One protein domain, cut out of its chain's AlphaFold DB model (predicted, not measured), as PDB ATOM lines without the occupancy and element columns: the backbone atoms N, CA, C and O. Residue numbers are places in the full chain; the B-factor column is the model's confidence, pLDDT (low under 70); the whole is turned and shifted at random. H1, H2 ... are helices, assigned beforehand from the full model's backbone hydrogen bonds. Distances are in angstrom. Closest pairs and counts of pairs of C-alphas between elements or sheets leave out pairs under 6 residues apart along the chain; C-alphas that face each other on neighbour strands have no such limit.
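This is residues 1 to 113 of the 168 residues of the protein "Spo0A_C domain-containing protein" of Coprococcus sp. AM25-4LB (UniProt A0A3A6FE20). A compact cluster of crossed helices is gathered round H2, with the longest helix, H7, crossing it and running on out of the body, where residues 107 to 113 stick out as an arm. H5 passes across the beginnings of both H2 and H7, H1 makes a helical hairpin with H2, H4 packs on H2 and on the first part of H5, and the short H3 and H6 complete the body, H6 packing on H7. The printed part has 113 residues with seven named helices, H1 to H7 in that order, and no named strand; its class is all helix. The radius of gyration of the C-alphas is 13.4 A, and the spans are 41 by 32 by 25 A.

H7, residues 91 to 112, touches H2, residues 19 to 33, with residues 95 to 99 alone, at a steep tilt of 57 degrees, the same way; the closest C-alphas, of Met 28 and Tyr 99, are 6.5 A apart. H2 is the hub, touching five helices. With residues 19 to 24 alone it touches H5, residues 57 to 74, about perpendicular at 76 degrees, the C-alphas of Gly 20 and Ile 64 closest at 4.2 A. H5 touches H7 at a steep tilt of 67 degrees, only just short of about perpendicular, with the C-alphas of Arg 65 and Asn 91 closest at 5.9 A. H1, residues 2 to 11, touches H2 in a helical hairpin, opposite ways at a steep tilt of 39 degrees, the C-alphas of Arg 2 and Leu 25 closest at 6.2 A. H4, residues 42 to 52, touches H2 about perpendicular at 74 degrees, with the C-alphas of Asp 26 and Val 49 closest at 6.7 A. H3, residues 35 to 39, and H2 touch only at the corner, with the C-alphas of Phe 31 and Arg 38 closest at 5.3 A. H6, residues 77 to 83, touches H7 about perpendicular at 74 degrees, with the C-alphas of Tyr 83 and Leu 98 closest at 5.3 A. H6 is apart from H2, H3 and H4. In H1 to H7 every O i to N i+4 pair is within hydrogen-bond range.

H7 is 31.5 A from first to last C-alpha, H5 25.6 A and H2 21.4 A. H1 begins at C-alpha 2 (22.107, -33.139, 49.371), and H7 ends at C-alpha 112 (15.541, -40.396, 67.511).

The C-alphas farthest apart, of Asn 56 and Asn 113, are 41.9 A apart. The printed part has no cut and no long link. Its mean pLDDT is 96.7, and no printed residue is under 70.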
ATOM      1  N   MET A   1      20.318 -32.556  53.483       91.81
ATOM      2  CA  MET A   1      19.539 -32.871  52.273       91.81
ATOM      3  C   MET A   1      20.413 -33.472  51.174       91.81
ATOM      4  O   MET A   1      20.286 -34.662  50.927       91.81
ATOM      5  N   ARG A   2      21.337 -32.711  50.559       94.81
ATOM      6  CA  ARG A   2      22.107 -33.139  49.371       94.81
ATOM      7  C   ARG A   2      22.781 -34.514  49.483       94.81
ATOM      8  O   ARG A   2      22.536 -35.359  48.633       94.81
ATOM      9  N   GLU A   3      23.609 -34.727  50.505       95.94
ATOM     10  CA  GLU A   3      24.381 -35.972  50.684       95.94
ATOM     11  C   GLU A   3      23.466 -37.194  50.800       95.94
ATOM     12  O   GLU A   3      23.621 -38.155  50.053       95.94
ATOM     13  N   ARG A   4      22.421 -37.099  51.631       96.69
ATOM     14  CA  ARG A   4      21.442 -38.177  51.796       96.69
ATOM     15  C   ARG A   4      20.697 -38.491  50.499       96.69
ATOM     16  O   ARG A   4      20.529 -39.652  50.151       96.69
ATOM     17  N   VAL A   5      20.271 -37.471  49.751       98.00
ATOM     18  CA  VAL A   5      19.632 -37.696  48.443       98.00
ATOM     19  C   VAL A   5      20.618 -38.340  47.467       98.00
ATOM     20  O   VAL A   5      20.222 -39.211  46.704       98.00
ATOM     21  N   GLN A   6      21.893 -37.947  47.479       98.06
ATOM     22  CA  GLN A   6      22.915 -38.526  46.605       98.06
ATOM     23  C   GLN A   6      23.047 -40.039  46.814       98.06
ATOM     24  O   GLN A   6      23.059 -40.780  45.833       98.06
ATOM     25  N   GLU A   7      23.124 -40.479  48.070       97.75
ATOM     26  CA  GLU A   7      23.163 -41.898  48.449       97.75
ATOM     27  C   GLU A   7      21.913 -42.628  47.957       97.75
ATOM     28  O   GLU A   7      22.017 -43.575  47.179       97.75
ATOM     29  N   ILE A   8      20.734 -42.096  48.287       97.94
ATOM     30  CA  ILE A   8      19.442 -42.680  47.905       97.94
ATOM     31  C   ILE A   8      19.309 -42.820  46.389       97.94
ATOM     32  O   ILE A   8      18.872 -43.857  45.904       97.94
ATOM     33  N   LEU A   9      19.687 -41.798  45.615       98.12
ATOM     34  CA  LEU A   9      19.606 -41.858  44.155       98.12
ATOM     35  C   LEU A   9      20.472 -42.992  43.590       98.12
ATOM     36  O   LEU A   9      20.043 -43.664  42.653       98.12
ATOM     37  N   MET A  10      21.659 -43.231  44.155       97.25
ATOM     38  CA  MET A  10      22.511 -44.349  43.739       97.25
ATOM     39  C   MET A  10      21.901 -45.698  44.134       97.25
ATOM     40  O   MET A  10      21.894 -46.615  43.314       97.25
ATOM     41  N   GLU A  11      21.346 -45.803  45.343       96.69
ATOM     42  CA  GLU A  11      20.695 -47.016  45.858       96.69
ATOM     43  C   GLU A  11      19.463 -47.423  45.039       96.69
ATOM     44  O   GLU A  11      19.305 -48.594  44.704       96.69
ATOM     45  N   ILE A  12      18.623 -46.464  44.632       96.69
ATOM     46  CA  ILE A  12      17.438 -46.735  43.795       96.69
ATOM     47  C   ILE A  12      17.782 -46.978  42.312       96.69
ATOM     48  O   ILE A  12      16.883 -47.127  41.485       96.69
ATOM     49  N   GLY A  13      19.069 -46.998  41.947       95.81
ATOM     50  CA  GLY A  13      19.524 -47.334  40.597       95.81
ATOM     51  C   GLY A  13      19.673 -46.149  39.636       95.81
ATOM     52  O   GLY A  13      19.693 -46.352  38.421       95.81
ATOM     53  N   ILE A  14      19.801 -44.914  40.133       97.81
ATOM     54  CA  ILE A  14      20.155 -43.740  39.316       97.81
ATOM     55  C   ILE A  14      21.664 -43.490  39.424       97.81
ATOM     56  O   ILE A  14      22.138 -42.972  40.436       97.81
ATOM     57  N   PRO A  15      22.453 -43.793  38.379       96.06
ATOM     58  CA  PRO A  15      23.898 -43.662  38.464       96.06
ATOM     59  C   PRO A  15      24.353 -42.195  38.419       96.06
ATOM     60  O   PRO A  15      23.817 -41.363  37.680       96.06
ATOM     61  N   ALA A  16      25.406 -41.894  39.183       96.75
ATOM     62  CA  ALA A  16      25.927 -40.539  39.387       96.75
ATOM     63  C   ALA A  16      26.483 -39.864  38.115       96.75
ATOM     64  O   ALA A  16      26.637 -38.644  38.071       96.75
ATOM     65  N   ASN A  17      26.775 -40.634  37.060       96.19
ATOM     66  CA  ASN A  17      27.243 -40.105  35.777       96.19
ATOM     67  C   ASN A  17      26.123 -39.460  34.935       96.19
ATOM     68  O   ASN A  17      26.413 -38.768  33.955       96.19
ATOM     69  N   LEU A  18      24.846 -39.668  35.281       97.62
ATOM     70  CA  LEU A  18      23.732 -39.063  34.556       97.62
ATOM     71  C   LEU A  18      23.590 -37.583  34.894       97.62
ATOM     72  O   LEU A  18      23.564 -37.175  36.050       97.62
ATOM     73  N   LYS A  19      23.338 -36.756  33.876       98.12
ATOM     74  CA  LYS A  19      22.986 -35.343  34.099       98.12
ATOM     75  C   LYS A  19      21.712 -35.192  34.938       98.12
ATOM     76  O   LYS A  19      21.622 -34.268  35.738       98.12
ATOM     77  N   GLY A  20      20.757 -36.114  34.776       98.38
ATOM     78  CA  GLY A  20      19.524 -36.148  35.564       98.38
ATOM     79  C   GLY A  20      19.783 -36.289  37.060       98.38
ATOM     80  O   GLY A  20      19.127 -35.608  37.835       98.38
ATOM     81  N   PHE A  21      20.796 -37.069  37.453       98.62
ATOM     82  CA  PHE A  21      21.221 -37.209  38.846       98.62
ATOM     83  C   PHE A  21      21.597 -35.852  39.447       98.62
ATOM     84  O   PHE A  21      21.021 -35.424  40.444       98.62
ATOM     85  N   LYS A  22      22.492 -35.115  38.774       98.38
ATOM     86  CA  LYS A  22      22.894 -33.768  39.198       98.38
ATOM     87  C   LYS A  22      21.699 -32.813  39.279       98.38
ATOM     88  O   LYS A  22      21.573 -32.087  40.256       98.38
ATOM     89  N   TYR A  23      20.826 -32.815  38.272       98.75
ATOM     90  CA  TYR A  23      19.679 -31.906  38.249       98.75
ATOM     91  C   TYR A  23      18.657 -32.213  39.346       98.75
ATOM     92  O   TYR A  23      18.078 -31.279  39.886       98.75
ATOM     93  N   ILE A  24      18.443 -33.485  39.695       98.69
ATOM     94  CA  ILE A  24      17.580 -33.855  40.825       98.69
ATOM     95  C   ILE A  24      18.163 -33.300  42.126       98.69
ATOM     96  O   ILE A  24      17.423 -32.685  42.886       98.69
ATOM     97  N   LEU A  25      19.476 -33.439  42.357       98.56
ATOM     98  CA  LEU A  25      20.135 -32.868  43.539       98.56
ATOM     99  C   LEU A  25      19.966 -31.348  43.616       98.56
ATOM    100  O   LEU A  25      19.560 -30.844  44.659       98.56
ATOM    101  N   ASP A  26      20.210 -30.640  42.510       98.50
ATOM    102  CA  ASP A  26      20.031 -29.186  42.450       98.50
ATOM    103  C   ASP A  26      18.566 -28.792  42.769       98.50
ATOM    104  O   ASP A  26      18.327 -27.793  43.440       98.50
ATOM    105  N   ILE A  27      17.570 -29.581  42.335       98.69
ATOM    106  CA  ILE A  27      16.151 -29.349  42.677       98.69
ATOM    107  C   ILE A  27      15.865 -29.635  44.150       98.69
ATOM    108  O   ILE A  27      15.131 -28.869  44.765       98.69
ATOM    109  N   MET A  28      16.420 -30.704  44.725       98.62
ATOM    110  CA  MET A  28      16.222 -31.003  46.149       98.62
ATOM    111  C   MET A  28      16.794 -29.899  47.041       98.62
ATOM    112  O   MET A  28      16.201 -29.578  48.065       98.62
ATOM    113  N   GLU A  29      17.910 -29.286  46.641       98.06
ATOM    114  CA  GLU A  29      18.456 -28.110  47.326       98.06
ATOM    115  C   GLU A  29      17.518 -26.901  47.214       98.06
ATOM    116  O   GLU A  29      17.247 -26.263  48.226       98.06
ATOM    117  N   LEU A  30      16.952 -26.629  46.030       98.06
ATOM    118  CA  LEU A  30      15.950 -25.565  45.862       98.06
ATOM    119  C   LEU A  30      14.690 -25.818  46.699       98.06
ATOM    120  O   LEU A  30      14.139 -24.894  47.289       98.06
ATOM    121  N   PHE A  31      14.223 -27.067  46.752       98.31
ATOM    122  CA  PHE A  31      13.062 -27.450  47.552       98.31
ATOM    123  C   PHE A  31      13.319 -27.295  49.048       98.31
ATOM    124  O   PHE A  31      12.379 -26.987  49.770       98.31
ATOM    125  N   GLU A  32      14.553 -27.497  49.508       97.50
ATOM    126  CA  GLU A  32      14.940 -27.273  50.903       97.50
ATOM    127  C   GLU A  32      15.087 -25.782  51.237       97.50
ATOM    128  O   GLU A  32      14.745 -25.368  52.340       97.50
ATOM    129  N   GLU A  33      15.575 -24.981  50.287       96.44
ATOM    130  CA  GLU A  33      15.821 -23.546  50.462       96.44
ATOM    131  C   GLU A  33      14.533 -22.756  50.726       96.44
ATOM    132  O   GLU A  33      14.491 -21.940  51.647       96.44
ATOM    133  N   ASP A  34      13.485 -22.986  49.926       95.69
ATOM    134  CA  ASP A  34      12.228 -22.238  50.030       95.69
ATOM    135  C   ASP A  34      11.024 -23.083  49.587       95.69
ATOM    136  O   ASP A  34      11.020 -23.744  48.544       95.69
ATOM    137  N   GLU A  35       9.943 -22.995  50.361       96.62
ATOM    138  CA  GLU A  35       8.651 -23.579  50.021       96.62
ATOM    139  C   GLU A  35       8.090 -23.074  48.688       96.62
ATOM    140  O   GLU A  35       7.422 -23.827  47.972       96.62
ATOM    141  N   ALA A  36       8.402 -21.837  48.303       97.69
ATOM    142  CA  ALA A  36       8.000 -21.276  47.022       97.69
ATOM    143  C   ALA A  36       8.464 -22.142  45.838       97.69
ATOM    144  O   ALA A  36       7.726 -22.280  44.860       97.69
ATOM    145  N   TRP A  37       9.638 -22.781  45.926       98.06
ATOM    146  CA  TRP A  37      10.123 -23.690  44.882       98.06
ATOM    147  C   TRP A  37       9.341 -24.998  44.832       98.06
ATOM    148  O   TRP A  37       9.115 -25.520  43.739       98.06
ATOM    149  N   ARG A  38       8.882 -25.500  45.984       96.94
ATOM    150  CA  ARG A  38       8.040 -26.704  46.066       96.94
ATOM    151  C   ARG A  38       6.657 -26.465  45.462       96.94
ATOM    152  O   ARG A  38       6.094 -27.358  44.848       96.94
ATOM    153  N   ASN A  39       6.131 -25.250  45.587       96.94
ATOM    154  CA  ASN A  39       4.812 -24.894  45.060       96.94
ATOM    155  C   ASN A  39       4.861 -24.293  43.641       96.94
ATOM    156  O   ASN A  39       3.821 -24.013  43.037       96.94
ATOM    157  N   ALA A  40       6.056 -24.083  43.082       97.62
ATOM    158  CA  ALA A  40       6.226 -23.516  41.753       97.62
ATOM    159  C   ALA A  40       5.820 -24.498  40.643       97.62
ATOM    160  O   ALA A  40       5.979 -25.715  40.739       97.62
ATOM    161  N   LYS A  41       5.378 -23.957  39.499       97.88
ATOM    162  CA  LYS A  41       5.197 -24.764  38.284       97.88
ATOM    163  C   LYS A  41       6.534 -25.393  37.886       97.88
ATOM    164  O   LYS A  41       7.528 -24.681  37.754       97.88
ATOM    165  N   MET A  42       6.539 -26.690  37.569       97.94
ATOM    166  CA  MET A  42       7.764 -27.428  37.221       97.94
ATOM    167  C   MET A  42       8.604 -26.778  36.119       97.94
ATOM    168  O   MET A  42       9.827 -26.831  36.171       97.94
ATOM    169  N   MET A  43       7.970 -26.126  35.141       97.94
ATOM    170  CA  MET A  43       8.685 -25.397  34.090       97.94
ATOM    171  C   MET A  43       9.612 -24.310  34.659       97.94
ATOM    172  O   MET A  43      10.749 -24.190  34.214       97.94
ATOM    173  N   ILE A  44       9.166 -23.584  35.689       98.44
ATOM    174  CA  ILE A  44       9.946 -22.540  36.368       98.44
ATOM    175  C   ILE A  44      11.139 -23.165  37.104       98.44
ATOM    176  O   ILE A  44      12.260 -22.658  37.019       98.44
ATOM    177  N   VAL A  45      10.916 -24.297  37.776       98.62
ATOM    178  CA  VAL A  45      11.968 -25.061  38.464       98.62
ATOM    179  C   VAL A  45      13.022 -25.547  37.461       98.62
ATOM    180  O   VAL A  45      14.219 -25.321  37.648       98.62
ATOM    181  N   TYR A  46      12.597 -26.138  36.340       98.69
ATOM    182  CA  TYR A  46      13.509 -26.596  35.289       98.69
ATOM    183  C   TYR A  46      14.294 -25.452  34.656       98.69
ATOM    184  O   TYR A  46      15.480 -25.612  34.377       98.69
ATOM    185  N   GLU A  47      13.675 -24.291  34.444       98.62
ATOM    186  CA  GLU A  47      14.375 -23.102  33.962       98.62
ATOM    187  C   GLU A  47      15.430 -22.593  34.948       98.62
ATOM    188  O   GLU A  47      16.533 -22.230  34.530       98.62
ATOM    189  N   LYS A  48      15.127 -22.575  36.253       98.50
ATOM    190  CA  LYS A  48      16.085 -22.187  37.298       98.50
ATOM    191  C   LYS A  48      17.322 -23.088  37.260       98.50
ATOM    192  O   LYS A  48      18.436 -22.577  37.141       98.50
ATOM    193  N   VAL A  49      17.125 -24.406  37.258       98.62
ATOM    194  CA  VAL A  49      18.214 -25.398  37.180       98.62
ATOM    195  C   VAL A  49      18.957 -25.316  35.847       98.62
ATOM    196  O   VAL A  49      20.183 -25.435  35.810       98.62
ATOM    197  N   ALA A  50      18.250 -25.064  34.744       98.69
ATOM    198  CA  ALA A  50      18.865 -24.904  33.433       98.69
ATOM    199  C   ALA A  50      19.829 -23.711  33.391       98.69
ATOM    200  O   ALA A  50      20.938 -23.850  32.870       98.69
ATOM    201  N   ARG A  51      19.447 -22.572  33.990       98.50
ATOM    202  CA  ARG A  51      20.318 -21.393  34.124       98.50
ATOM    203  C   ARG A  51      21.558 -21.697  34.968       98.50
ATOM    204  O   ARG A  51      22.664 -21.372  34.542       98.50
ATOM    205  N   MET A  52      21.393 -22.382  36.103       97.88
ATOM    206  CA  MET A  52      22.510 -22.800  36.972       97.88
ATOM    207  C   MET A  52      23.510 -23.707  36.239       97.88
ATOM    208  O   MET A  52      24.717 -23.600  36.433       97.88
ATOM    209  N   ASN A  53      23.007 -24.563  35.347       97.56
ATOM    210  CA  ASN A  53      23.793 -25.564  34.627       97.56
ATOM    211  C   ASN A  53      24.165 -25.168  33.189       97.56
ATOM    212  O   ASN A  53      24.645 -26.013  32.433       97.56
ATOM    213  N   LYS A  54      23.941 -23.907  32.789       97.88
ATOM    214  CA  LYS A  54      24.227 -23.397  31.432       97.88
ATOM    215  C   LYS A  54      23.652 -24.303  30.324       97.88
ATOM    216  O   LYS A  54      24.320 -24.631  29.345       97.88
ATOM    217  N   THR A  55      22.405 -24.740  30.495       98.19
ATOM    218  CA  THR A  55      21.681 -25.630  29.570       98.19
ATOM    219  C   THR A  55      20.274 -25.082  29.286       98.19
ATOM    220  O   THR A  55      19.978 -23.935  29.605       98.19
ATOM    221  N   ASN A  56      19.396 -25.874  28.660       97.56
ATOM    222  CA  ASN A  56      17.990 -25.523  28.444       97.56
ATOM    223  C   ASN A  56      17.044 -26.393  29.288       97.56
ATOM    224  O   ASN A  56      17.376 -27.525  29.649       97.56
ATOM    225  N   TYR A  57      15.857 -25.861  29.582       97.38
ATOM    226  CA  TYR A  57      14.873 -26.514  30.449       97.38
ATOM    227  C   TYR A  57      14.389 -27.859  29.877       97.38
ATOM    228  O   TYR A  57      14.242 -28.814  30.633       97.38
ATOM    229  N   CYS A  58      14.236 -27.985  28.550       98.06
ATOM    230  CA  CYS A  58      13.860 -29.251  27.903       98.06
ATOM    231  C   CYS A  58      14.884 -30.365  28.166       98.06
ATOM    232  O   CYS A  58      14.519 -31.516  28.385       98.06
ATOM    233  N   ARG A  59      16.182 -30.043  28.151       98.38
ATOM    234  CA  ARG A  59      17.261 -30.993  28.450       98.38
ATOM    235  C   ARG A  59      17.274 -31.367  29.923       98.38
ATOM    236  O   ARG A  59      17.565 -32.522  30.221       98.38
ATOM    237  N   VAL A  60      16.986 -30.422  30.817       98.75
ATOM    238  CA  VAL A  60      16.850 -30.698  32.254       98.75
ATOM    239  C   VAL A  60      15.716 -31.689  32.478       98.75
ATOM    240  O   VAL A  60      15.958 -32.780  32.986       98.75
ATOM    241  N   GLU A  61      14.521 -31.356  31.993       98.62
ATOM    242  CA  GLU A  61      13.330 -32.196  32.096       98.62
ATOM    243  C   GLU A  61      13.583 -33.600  31.531       98.62
ATOM    244  O   GLU A  61      13.402 -34.587  32.245       98.62
ATOM    245  N   LYS A  62      14.092 -33.699  30.296       98.62
ATOM    246  CA  LYS A  62      14.368 -34.987  29.646       98.62
ATOM    247  C   LYS A  62      15.397 -35.815  30.413       98.62
ATOM    248  O   LYS A  62      15.264 -37.033  30.491       98.62
ATOM    249  N   SER A  63      16.423 -35.171  30.972       98.69
ATOM    250  CA  SER A  63      17.457 -35.871  31.744       98.69
ATOM    251  C   SER A  63      16.906 -36.406  33.066       98.69
ATOM    252  O   SER A  63      17.250 -37.520  33.447       98.69
ATOM    253  N   ILE A  64      16.042 -35.639  33.741       98.69
ATOM    254  CA  ILE A  64      15.356 -36.067  34.970       98.69
ATOM    255  C   ILE A  64      14.409 -37.227  34.668       98.69
ATOM    256  O   ILE A  64      14.454 -38.245  35.353       98.69
ATOM    257  N   ARG A  65      13.607 -37.109  33.603       98.62
ATOM    258  CA  ARG A  65      12.712 -38.179  33.152       98.62
ATOM    259  C   ARG A  65      13.482 -39.466  32.908       98.62
ATOM    260  O   ARG A  65      13.112 -40.499  33.437       98.62
ATOM    261  N   TYR A  66      14.575 -39.386  32.149       98.31
ATOM    262  CA  TYR A  66      15.417 -40.543  31.858       98.31
ATOM    263  C   TYR A  66      16.003 -41.174  33.129       98.31
ATOM    264  O   TYR A  66      15.971 -42.391  33.274       98.31
ATOM    265  N   ALA A  67      16.480 -40.355  34.073       98.50
ATOM    266  CA  ALA A  67      16.986 -40.834  35.356       98.50
ATOM    267  C   ALA A  67      15.912 -41.603  36.145       98.50
ATOM    268  O   ALA A  67      16.146 -42.743  36.541       98.50
ATOM    269  N   PHE A  68      14.718 -41.030  36.305       98.38
ATOM    270  CA  PHE A  68      13.629 -41.704  37.011       98.38
ATOM    271  C   PHE A  68      13.078 -42.922  36.268       98.38
ATOM    272  O   PHE A  68      12.789 -43.931  36.904       98.38
ATOM    273  N   SER A  69      12.961 -42.873  34.939       97.00
ATOM    274  CA  SER A  69      12.535 -44.031  34.146       97.00
ATOM    275  C   SER A  69      13.483 -45.214  34.331       97.00
ATOM    276  O   SER A  69      13.008 -46.338  34.460       97.00
ATOM    277  N   ASN A  70      14.797 -44.976  34.404       95.50
ATOM    278  CA  ASN A  70      15.763 -46.036  34.688       95.50
ATOM    279  C   ASN A  70      15.557 -46.638  36.085       95.50
ATOM    280  O   ASN A  70      15.519 -47.859  36.195       95.50
ATOM    281  N   ALA A  71      15.365 -45.811  37.118       96.75
ATOM    282  CA  ALA A  71      15.099 -46.294  38.477       96.75
ATOM    283  C   ALA A  71      13.830 -47.150  38.543       96.75
ATOM    284  O   ALA A  71      13.860 -48.267  39.037       96.75
ATOM    285  N   VAL A  72      12.721 -46.663  37.980       95.06
ATOM    286  CA  VAL A  72      11.434 -47.379  38.008       95.06
ATOM    287  C   VAL A  72      11.478 -48.680  37.196       95.06
ATOM    288  O   VAL A  72      10.778 -49.629  37.527       95.06
ATOM    289  N   THR A  73      12.283 -48.734  36.132       94.06
ATOM    290  CA  THR A  73      12.328 -49.899  35.229       94.06
ATOM    291  C   THR A  73      13.346 -50.953  35.667       94.06
ATOM    292  O   THR A  73      13.114 -52.141  35.461       94.06
ATOM    293  N   TYR A  74      14.483 -50.530  36.222       93.81
ATOM    294  CA  TYR A  74      15.641 -51.397  36.462       93.81
ATOM    295  C   TYR A  74      16.163 -51.361  37.903       93.81
ATOM    296  O   TYR A  74      17.061 -52.134  38.230       93.81
ATOM    297  N   GLY A  75      15.663 -50.451  38.741       93.75
ATOM    298  CA  GLY A  75      16.051 -50.348  40.144       93.75
ATOM    299  C   GLY A  75      15.452 -51.461  41.004       93.75
ATOM    300  O   GLY A  75      14.557 -52.195  40.581       93.75
ATOM    301  N   ASP A  76      15.941 -51.567  42.238       95.25
ATOM    302  CA  ASP A  76      15.331 -52.428  43.250       95.25
ATOM    303  C   ASP A  76      13.943 -51.886  43.609       95.25
ATOM    304  O   ASP A  76      13.814 -50.771  44.126       95.25
ATOM    305  N   LEU A  77      12.904 -52.682  43.343       95.38
ATOM    306  CA  LEU A  77      11.517 -52.295  43.567       95.38
ATOM    307  C   LEU A  77      11.261 -51.855  45.014       95.38
ATOM    308  O   LEU A  77      10.564 -50.867  45.213       95.38
ATOM    309  N   ALA A  78      11.848 -52.522  46.012       96.88
ATOM    310  CA  ALA A  78      11.609 -52.189  47.415       96.88
ATOM    311  C   ALA A  78      12.175 -50.805  47.773       96.88
ATOM    312  O   ALA A  78      11.536 -50.019  48.476       96.88
ATOM    313  N   LEU A  79      13.359 -50.473  47.251       96.62
ATOM    314  CA  LEU A  79      13.985 -49.166  47.461       96.62
ATOM    315  C   LEU A  79      13.284 -48.069  46.653       96.62
ATOM    316  O   LEU A  79      13.062 -46.966  47.160       96.62
ATOM    317  N   VAL A  80      12.882 -48.374  45.418       97.19
ATOM    318  CA  VAL A  80      12.091 -47.462  44.587       97.19
ATOM    319  C   VAL A  80      10.758 -47.161  45.264       97.19
ATOM    320  O   VAL A  80      10.408 -45.996  45.399       97.19
ATOM    321  N   GLU A  81      10.037 -48.163  45.762       96.94
ATOM    322  CA  GLU A  81       8.781 -47.966  46.490       96.94
ATOM    323  C   GLU A  81       8.973 -47.251  47.825       96.94
ATOM    324  O   GLU A  81       8.058 -46.542  48.246       96.94
ATOM    325  N   LYS A  82      10.150 -47.365  48.462       97.75
ATOM    326  CA  LYS A  82      10.495 -46.603  49.670       97.75
ATOM    327  C   LYS A  82      10.632 -45.113  49.380       97.75
ATOM    328  O   LYS A  82      10.119 -44.312  50.152       97.75
ATOM    329  N   TYR A  83      11.222 -44.702  48.258       98.00
ATOM    330  CA  TYR A  83      11.545 -43.284  48.012       98.00
ATOM    331  C   TYR A  83      10.730 -42.591  46.914       98.00
ATOM    332  O   TYR A  83      10.629 -41.367  46.904       98.00
ATOM    333  N   LEU A  84      10.111 -43.350  46.015       97.75
ATOM    334  CA  LEU A  84       9.379 -42.865  44.851       97.75
ATOM    335  C   LEU A  84       7.960 -43.452  44.780       97.75
ATOM    336  O   LEU A  84       7.586 -44.388  45.488       97.75
ATOM    337  N   SER A  85       7.140 -42.875  43.899       95.31
ATOM    338  CA  SER A  85       5.829 -43.425  43.554       95.31
ATOM    339  C   SER A  85       5.947 -44.333  42.334       95.31
ATOM    340  O   SER A  85       6.460 -43.909  41.301       95.31
ATOM    341  N   VAL A  86       5.408 -45.547  42.424       93.44
ATOM    342  CA  VAL A  86       5.306 -46.481  41.287       93.44
ATOM    343  C   VAL A  86       3.993 -46.340  40.508       93.44
ATOM    344  O   VAL A  86       3.872 -46.848  39.399       93.44
ATOM    345  N   VAL A  87       3.012 -45.611  41.057       93.06
ATOM    346  CA  VAL A  87       1.692 -45.408  40.432       93.06
ATOM    347  C   VAL A  87       1.687 -44.156  39.555       93.06
ATOM    348  O   VAL A  87       1.295 -44.206  38.393       93.06
ATOM    349  N   ASN A  88       2.138 -43.018  40.096       94.56
ATOM    350  CA  ASN A  88       2.236 -41.762  39.354       94.56
ATOM    351  C   ASN A  88       3.708 -41.419  39.104       94.56
ATOM    352  O   ASN A  88       4.375 -40.790  39.922       94.56
ATOM    353  N   VAL A  89       4.203 -41.806  37.932       96.19
ATOM    354  CA  VAL A  89       5.623 -41.690  37.563       96.19
ATOM    355  C   VAL A  89       5.963 -40.394  36.816       96.19
ATOM    356  O   VAL A  89       6.946 -40.319  36.080       96.19
ATOM    357  N   THR A  90       5.152 -39.343  36.962       97.81
ATOM    358  CA  THR A  90       5.485 -38.031  36.387       97.81
ATOM    359  C   THR A  90       6.672 -37.404  37.122       97.81
ATOM    360  O   THR A  90       6.750 -37.479  38.344       97.81
ATOM    361  N   ASN A  91       7.577 -36.722  36.404       97.94
ATOM    362  CA  ASN A  91       8.769 -36.114  37.019       97.94
ATOM    363  C   ASN A  91       8.439 -35.253  38.246       97.94
ATOM    364  O   ASN A  91       9.117 -35.361  39.258       97.94
ATOM    365  N   GLY A  92       7.408 -34.403  38.153       98.00
ATOM    366  CA  GLY A  92       7.001 -33.545  39.267       98.00
ATOM    367  C   GLY A  92       6.587 -34.367  40.486       98.00
ATOM    368  O   GLY A  92       7.116 -34.154  41.572       98.00
ATOM    369  N   ASN A  93       5.719 -35.366  40.296       98.44
ATOM    370  CA  ASN A  93       5.293 -36.240  41.387       98.44
ATOM    371  C   ASN A  93       6.474 -36.981  42.026       98.44
ATOM    372  O   ASN A  93       6.563 -37.054  43.249       98.44
ATOM    373  N   LEU A  94       7.398 -37.492  41.212       98.56
ATOM    374  CA  LEU A  94       8.578 -38.205  41.695       98.56
ATOM    375  C   LEU A  94       9.528 -37.294  42.482       98.56
ATOM    376  O   LEU A  94       9.993 -37.695  43.543       98.56
ATOM    377  N   LEU A  95       9.756 -36.057  42.026       98.69
ATOM    378  CA  LEU A  95      10.555 -35.066  42.759       98.69
ATOM    379  C   LEU A  95       9.925 -34.719  44.115       98.69
ATOM    380  O   LEU A  95      10.623 -34.703  45.125       98.69
ATOM    381  N   HIS A  96       8.611 -34.473  44.156       98.56
ATOM    382  CA  HIS A  96       7.917 -34.163  45.411       98.56
ATOM    383  C   HIS A  96       7.872 -35.353  46.366       98.56
ATOM    384  O   HIS A  96       8.108 -35.177  47.558       98.56
ATOM    385  N   THR A  97       7.613 -36.555  45.848       98.44
ATOM    386  CA  THR A  97       7.598 -37.784  46.653       98.44
ATOM    387  C   THR A  97       8.971 -38.030  47.268       98.44
ATOM    388  O   THR A  97       9.061 -38.256  48.472       98.44
ATOM    389  N   LEU A  98      10.035 -37.911  46.465       98.44
ATOM    390  CA  LEU A  98      11.409 -38.048  46.937       98.44
ATOM    391  C   LEU A  98      11.704 -37.049  48.057       98.44
ATOM    392  O   LEU A  98      12.138 -37.448  49.135       98.44
ATOM    393  N   TYR A  99      11.423 -35.764  47.830       98.50
ATOM    394  CA  TYR A  99      11.668 -34.726  48.828       98.50
ATOM    395  C   TYR A  99      10.915 -34.989  50.135       98.50
ATOM    396  O   TYR A  99      11.519 -34.926  51.204       98.50
ATOM    397  N   ALA A 100       9.618 -35.298  50.057       98.12
ATOM    398  CA  ALA A 100       8.784 -35.522  51.233       98.12
ATOM    399  C   ALA A 100       9.321 -36.676  52.084       98.12
ATOM    400  O   ALA A 100       9.576 -36.499  53.273       98.12
ATOM    401  N   ARG A 101       9.592 -37.825  51.457       97.81
ATOM    402  CA  ARG A 101      10.030 -39.030  52.171       97.81
ATOM    403  C   ARG A 101      11.431 -38.897  52.753       97.81
ATOM    404  O   ARG A 101      11.664 -39.326  53.877       97.81
ATOM    405  N   VAL A 102      12.353 -38.252  52.033       97.69
ATOM    406  CA  VAL A 102      13.689 -37.959  52.578       97.69
ATOM    407  C   VAL A 102      13.592 -36.974  53.740       97.69
ATOM    408  O   VAL A 102      14.227 -37.178  54.770       97.69
ATOM    409  N   SER A 103      12.772 -35.929  53.620       96.38
ATOM    410  CA  SER A 103      12.585 -34.938  54.689       96.38
ATOM    411  C   SER A 103      11.975 -35.552  55.952       96.38
ATOM    412  O   SER A 103      12.382 -35.211  57.065       96.38
ATOM    413  N   GLU A 104      11.017 -36.468  55.795       95.44
ATOM    414  CA  GLU A 104      10.420 -37.238  56.889       95.44
ATOM    415  C   GLU A 104      11.457 -38.122  57.581       95.44
ATOM    416  O   GLU A 104      11.628 -38.011  58.795       95.44
ATOM    417  N   GLU A 105      12.222 -38.903  56.813       94.62
ATOM    418  CA  GLU A 105      13.285 -39.766  57.340       94.62
ATOM    419  C   GLU A 105      14.319 -38.945  58.135       94.62
ATOM    420  O   GLU A 105      14.632 -39.266  59.282       94.62
ATOM    421  N   GLN A 106      14.755 -37.793  57.609       93.19
ATOM    422  CA  GLN A 106      15.662 -36.889  58.326       93.19
ATOM    423  C   GLN A 106      15.043 -36.295  59.604       93.19
ATOM    424  O   GLN A 106      15.751 -36.023  60.578       93.19
ATOM    425  N   ARG A 107      13.728 -36.049  59.626       92.19
ATOM    426  CA  ARG A 107      13.026 -35.553  60.819       92.19
ATOM    427  C   ARG A 107      12.935 -36.635  61.892       92.19
ATOM    428  O   ARG A 107      13.078 -36.318  63.073       92.19
ATOM    429  N   GLU A 108      12.693 -37.877  61.501       92.12
ATOM    430  CA  GLU A 108      12.652 -39.025  62.406       92.12
ATOM    431  C   GLU A 108      14.026 -39.326  62.996       92.12
ATOM    432  O   GLU A 108      14.139 -39.439  64.216       92.12
ATOM    433  N   GLU A 109      15.082 -39.318  62.179       89.75
ATOM    434  CA  GLU A 109      16.470 -39.449  62.640       89.75
ATOM    435  C   GLU A 109      16.823 -38.355  63.665       89.75
ATOM    436  O   GLU A 109      17.376 -38.636  64.731       89.75
ATOM    437  N   LYS A 110      16.432 -37.097  63.410       88.50
ATOM    438  CA  LYS A 110      16.626 -35.990  64.367       88.50
ATOM    439  C   LYS A 110      15.870 -36.211  65.681       88.50
ATOM    440  O   LYS A 110      16.428 -35.960  66.745       88.50
ATOM    441  N   LYS A 111      14.621 -36.693  65.636       87.12
ATOM    442  CA  LYS A 111      13.833 -37.022  66.843       87.12
ATOM    443  C   LYS A 111      14.441 -38.192  67.622       87.12
ATOM    444  O   LYS A 111      14.488 -38.158  68.855       87.12
ATOM    445  N   ALA A 112      14.913 -39.219  66.920       84.75
ATOM    446  CA  ALA A 112      15.541 -40.396  67.511       84.75
ATOM    447  C   ALA A 112      16.867 -40.054  68.215       84.75
ATOM    448  O   ALA A 112      17.167 -40.643  69.252       84.75
ATOM    449  N   ASN A 113      17.587 -39.046  67.717       81.50
ATOM    450  CA  ASN A 113      18.862 -38.582  68.268       81.50
ATOM    451  C   ASN A 113      18.739 -37.445  69.308       81.50
ATOM    452  O   ASN A 113      19.760 -36.962  69.800       81.50
TER     453      ASN A 113